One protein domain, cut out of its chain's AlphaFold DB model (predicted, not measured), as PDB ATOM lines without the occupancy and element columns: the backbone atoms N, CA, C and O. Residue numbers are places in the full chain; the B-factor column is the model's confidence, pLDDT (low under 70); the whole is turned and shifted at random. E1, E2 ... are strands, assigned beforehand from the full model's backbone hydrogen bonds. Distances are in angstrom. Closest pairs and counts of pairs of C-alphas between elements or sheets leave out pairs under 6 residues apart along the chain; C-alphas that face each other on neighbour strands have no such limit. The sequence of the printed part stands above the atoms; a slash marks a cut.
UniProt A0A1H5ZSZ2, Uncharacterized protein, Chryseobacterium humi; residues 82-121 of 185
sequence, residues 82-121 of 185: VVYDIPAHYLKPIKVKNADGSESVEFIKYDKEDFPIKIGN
ATOM      1  N   VAL A  82      15.239  10.139  22.482       91.06
ATOM      2  CA  VAL A  82      15.833   8.949  23.095       91.06
ATOM      3  C   VAL A  82      16.763   9.388  24.228       91.06
ATOM      4  O   VAL A  82      17.753  10.084  24.002       91.06
ATOM      5  N   VAL A  83      16.432   8.995  25.455       90.56
ATOM      6  CA  VAL A  83      17.217   9.239  26.667       90.56
ATOM      7  C   VAL A  83      17.900   7.943  27.071       90.56
ATOM      8  O   VAL A  83      17.233   6.926  27.252       90.56
ATOM      9  N   TYR A  84      19.214   7.993  27.259       91.38
ATOM     10  CA  TYR A  84      20.041   6.862  27.679       91.38
ATOM     11  C   TYR A  84      20.265   6.876  29.196       91.38
ATOM     12  O   TYR A  84      20.328   7.943  29.814       91.38
ATOM     13  N   ASP A  85      20.374   5.701  29.816       91.44
ATOM     14  CA  ASP A  85      20.615   5.557  31.255       91.44
ATOM     15  C   ASP A  85      22.112   5.651  31.570       91.44
ATOM     16  O   ASP A  85      22.794   4.662  31.837       91.44
ATOM     17  N   ILE A  86      22.638   6.871  31.485       88.94
ATOM     18  CA  ILE A  86      24.057   7.150  31.713       88.94
ATOM     19  C   ILE A  86      24.332   7.167  33.229       88.94
ATOM     20  O   ILE A  86      23.720   7.964  33.954       88.94
ATOM     21  N   PRO A  87      25.267   6.348  33.746       90.50
ATOM     22  CA  PRO A  87      25.602   6.341  35.163       90.50
ATOM     23  C   PRO A  87      26.137   7.695  35.639       90.50
ATOM     24  O   PRO A  87      26.950   8.341  34.979       90.50
ATOM     25  N   ALA A  88      25.757   8.094  36.854       88.00
ATOM     26  CA  ALA A  88      26.057   9.422  37.396       88.00
ATOM     27  C   ALA A  88      27.556   9.765  37.485       88.00
ATOM     28  O   ALA A  88      27.895  10.940  37.579       88.00
ATOM     29  N   HIS A  89      28.455   8.776  37.493       84.31
ATOM     30  CA  HIS A  89      29.900   9.022  37.505       84.31
ATOM     31  C   HIS A  89      30.413   9.586  36.169       84.31
ATOM     32  O   HIS A  89      31.312  10.415  36.187       84.31
ATOM     33  N   TYR A  90      29.789   9.230  35.041       84.50
ATOM     34  CA  TYR A  90      30.113   9.780  33.716       84.50
ATOM     35  C   TYR A  90      29.636  11.226  33.536       84.50
ATOM     36  O   TYR A  90      30.223  11.991  32.780       84.50
ATOM     37  N   LEU A  91      28.587  11.616  34.264       84.94
ATOM     38  CA  LEU A  91      28.024  12.969  34.227       84.94
ATOM     39  C   LEU A  91      28.772  13.954  35.136       84.94
ATOM     40  O   LEU A  91      28.518  15.158  35.087       84.94
ATOM     41  N   LYS A  92      29.650  13.454  36.013       85.31
ATOM     42  CA  LYS A  92      30.350  14.266  37.008       85.31
ATOM     43  C   LYS A  92      31.758  14.619  36.531       85.31
ATOM     44  O   LYS A  92      32.444  13.763  35.975       85.31
ATOM     45  N   PRO A  93      32.216  15.852  36.798       83.44
ATOM     46  CA  PRO A  93      33.588  16.228  36.521       83.44
ATOM     47  C   PRO A  93      34.564  15.449  37.407       83.44
ATOM     48  O   PRO A  93      34.344  15.302  38.613       83.44
ATOM     49  N   ILE A  94      35.673  15.021  36.817       82.38
ATOM     50  CA  ILE A  94      36.832  14.494  37.529       82.38
ATOM     51  C   ILE A  94      37.911  15.574  37.621       82.38
ATOM     52  O   ILE A  94      38.111  16.370  36.704       82.38
ATOM     53  N   LYS A  95      38.600  15.619  38.765       81.81
ATOM     54  CA  LYS A  95      39.770  16.480  38.946       81.81
ATOM     55  C   LYS A  95      40.998  15.752  38.420       81.81
ATOM     56  O   LYS A  95      41.344  14.696  38.949       81.81
ATOM     57  N   VAL A  96      41.655  16.325  37.422       80.00
ATOM     58  CA  VAL A  96      42.915  15.819  36.876       80.00
ATOM     59  C   VAL A  96      44.030  16.766  37.313       80.00
ATOM     60  O   VAL A  96      43.875  17.985  37.285       80.00
ATOM     61  N   LYS A  97      45.148  16.214  37.791       77.62
ATOM     62  CA  LYS A  97      46.343  17.005  38.110       77.62
ATOM     63  C   LYS A  97      47.257  17.021  36.895       77.62
ATOM     64  O   LYS A  97      47.705  15.963  36.458       77.62
ATOM     65  N   ASN A  98      47.536  18.211  36.378       77.81
ATOM     66  CA  ASN A  98      48.478  18.394  35.282       77.81
ATOM     67  C   ASN A  98      49.921  18.258  35.781       77.81
ATOM     68  O   ASN A  98      50.202  18.426  36.970       77.81
ATOM     69  N   ALA A  99      50.847  17.998  34.856       73.62
ATOM     70  CA  ALA A  99      52.279  17.877  35.143       73.62
ATOM     71  C   ALA A  99      52.867  19.124  35.839       73.62
ATOM     72  O   ALA A  99      53.786  18.999  36.643       73.62
ATOM     73  N   ASP A 100      52.269  20.296  35.609       72.94
ATOM     74  CA  ASP A 100      52.673  21.579  36.201       72.94
ATOM     75  C   ASP A 100      52.097  21.819  37.614       72.94
ATOM     76  O   ASP A 100      52.218  22.911  38.167       72.94
ATOM     77  N   GLY A 101      51.418  20.831  38.208       68.19
ATOM     78  CA  GLY A 101      50.799  20.942  39.535       68.19
ATOM     79  C   GLY A 101      49.482  21.731  39.571       68.19
ATOM     80  O   GLY A 101      48.886  21.862  40.640       68.19
ATOM     81  N   SER A 102      48.998  22.220  38.425       66.12
ATOM     82  CA  SER A 102      47.672  22.828  38.284       66.12
ATOM     83  C   SER A 102      46.569  21.762  38.246       66.12
ATOM     84  O   SER A 102      46.726  20.701  37.639       66.12
ATOM     85  N   GLU A 103      45.440  22.030  38.904       78.31
ATOM     86  CA  GLU A 103      44.251  21.170  38.851       78.31
ATOM     87  C   GLU A 103      43.355  21.603  37.682       78.31
ATOM     88  O   GLU A 103      42.960  22.767  37.602       78.31
ATOM     89  N   SER A 104      43.014  20.673  36.788       74.50
ATOM     90  CA  SER A 104      41.997  20.854  35.751       74.50
ATOM     91  C   SER A 104      40.745  20.039  36.071       74.50
ATOM     92  O   SER A 104      40.774  19.020  36.769       74.50
ATOM     93  N   VAL A 105      39.610  20.530  35.582       78.50
ATOM     94  CA  VAL A 105      38.315  19.862  35.691       78.50
ATOM     95  C   VAL A 105      37.960  19.317  34.317       78.50
ATOM     96  O   VAL A 105      37.743  20.096  33.393       78.50
ATOM     97  N   GLU A 106      37.894  17.994  34.183       79.12
ATOM     98  CA  GLU A 106      37.552  17.334  32.922       79.12
ATOM     99  C   GLU A 106      36.332  16.425  33.092       79.12
ATOM    100  O   GLU A 106      36.114  15.831  34.149       79.12
ATOM    101  N   PHE A 107      35.515  16.318  32.046       79.94
ATOM    102  CA  PHE A 107      34.432  15.338  31.985       79.94
ATOM    103  C   PHE A 107      34.954  14.040  31.377       79.94
ATOM    104  O   PHE A 107      35.718  14.062  30.409       79.94
ATOM    105  N   ILE A 108      34.506  12.908  31.922       80.69
ATOM    106  CA  ILE A 108      34.777  11.604  31.321       80.69
ATOM    107  C   ILE A 108      34.144  11.603  29.928       80.69
ATOM    108  O   ILE A 108      32.954  11.873  29.783       80.69
ATOM    109  N   LYS A 109      34.939  11.326  28.893       84.88
ATOM    110  CA  LYS A 109      34.426  11.168  27.529       84.88
ATOM    111  C   LYS A 109      33.691   9.834  27.435       84.88
ATOM    112  O   LYS A 109      34.244   8.809  27.823       84.88
ATOM    113  N   TYR A 110      32.475   9.855  26.914       83.44
ATOM    114  CA  TYR A 110      31.674   8.662  26.665       83.44
ATOM    115  C   TYR A 110      30.819   8.860  25.414       83.44
ATOM    116  O   TYR A 110      30.467   9.997  25.086       83.44
ATOM    117  N   ASP A 111      30.474   7.763  24.740       86.12
ATOM    118  CA  ASP A 111      29.380   7.759  23.776       86.12
ATOM    119  C   ASP A 111      28.077   7.441  24.516       86.12
ATOM    120  O   ASP A 111      28.004   6.532  25.340       86.12
ATOM    121  N   LYS A 112      27.036   8.234  24.268       84.12
ATOM    122  CA  LYS A 112      25.715   8.011  24.865       84.12
ATOM    123  C   LYS A 112      25.084   6.706  24.365       84.12
ATOM    124  O   LYS A 112      24.276   6.134  25.088       84.12
ATOM    125  N   GLU A 113      25.448   6.258  23.163       86.19
ATOM    126  CA  GLU A 113      24.884   5.071  22.507       86.19
ATOM    127  C   GLU A 113      25.377   3.751  23.122       86.19
ATOM    128  O   GLU A 113      24.709   2.729  22.975       86.19
ATOM    129  N   ASP A 114      26.471   3.786  23.890       90.00
ATOM    130  CA  ASP A 114      26.997   2.628  24.628       90.00
ATOM    131  C   ASP A 114      26.118   2.232  25.833       90.00
ATOM    132  O   ASP A 114      26.280   1.155  26.414       90.00
ATOM    133  N   PHE A 115      25.187   3.099  26.240       90.56
ATOM    134  CA  PHE A 115      24.323   2.895  27.402       90.56
ATOM    135  C   PHE A 115      22.922   2.418  26.994       90.56
ATOM    136  O   PHE A 115      22.443   2.724  25.902       90.56
ATOM    137  N   PRO A 116      22.205   1.687  27.866       90.88
ATOM    138  CA  PRO A 116      20.847   1.255  27.566       90.88
ATOM    139  C   PRO A 116      19.885   2.445  27.476       90.88
ATOM    140  O   PRO A 116      20.031   3.458  28.163       90.88
ATOM    141  N   ILE A 117      18.850   2.305  26.650       89.56
ATOM    142  CA  ILE A 117      17.802   3.315  26.505       89.56
ATOM    143  C   ILE A 117      16.919   3.322  27.759       89.56
ATOM    144  O   ILE A 117      16.293   2.322  28.106       89.56
ATOM    145  N   LYS A 118      16.822   4.483  28.404       87.69
ATOM    146  CA  LYS A 118      15.922   4.758  29.528       87.69
ATOM    147  C   LYS A 118      14.523   5.149  29.061       87.69
ATOM    148  O   LYS A 118      13.527   4.714  29.630       87.69
ATOM    149  N   ILE A 119      14.453   5.994  28.034       85.88
ATOM    150  CA  ILE A 119      13.214   6.438  27.385       85.88
ATOM    151  C   ILE A 119      13.493   6.427  25.888       85.88
ATOM    152  O   ILE A 119      14.300   7.218  25.423       85.88
ATOM    153  N   GLY A 120      12.882   5.517  25.135       88.25
ATOM    154  CA  GLY A 120      13.066   5.437  23.679       88.25
ATOM    155  C   GLY A 120      11.849   5.939  22.932       88.25
ATOM    156  O   GLY A 120      10.782   6.001  23.516       88.25
ATOM    157  N   ASN A 121      11.955   6.245  21.648       91.50
ATOM    158  CA  ASN A 121      10.866   6.721  20.782       91.50
ATOM    159  C   ASN A 121       9.885   5.617  20.313       91.50
ATOM    160  O   ASN A 121       9.384   5.627  19.191       91.50
TER     161      ASN A 121
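What this domain is: This is residues 82 to 121 of the 185 residues of an uncharacterized protein of Chryseobacterium humi (UniProt A0A1H5ZSZ2). With little regular structure, the printed part is a long, thin, drawn-out loop: the hairpin of E1 and E2 makes one end, and unnamed stretches run from it to the other end, where E3 pairs with residues 83 to 84. The 40 residues hold no named helix and three strands, E1, E2, E3 in chain order, with 13 residues; the class is all strand, with one antiparallel sheet, E1 - E2. It is extended, a rod of 47 by 14 by 10 A, with radius of gyration of the C-alphas 14.1 A.

How they stand to each other: E1, residues 93 to 97, and E2, residues 103 to 107, form an antiparallel hairpin at 144 degrees, with N 94 and O 106 2.8 A apart, within hydrogen-bond range. E3, residues 117 to 119, pairs with no named strand and is apart from both.

Where its parts are: E1 begins at C-alpha 93 (33.588, 16.228, 36.521) and is 12.9 A long; E2 is 13.3 A. E3, 5.6 A, ends at C-alpha 119 (13.214, 6.438, 27.385).

The domain as a whole: The farthest C-alphas, of Asp 100 and Asn 121, are 47.0 A apart. The printed part has no cut and no long link; pLDDT is under 70 at residues 101 to 102.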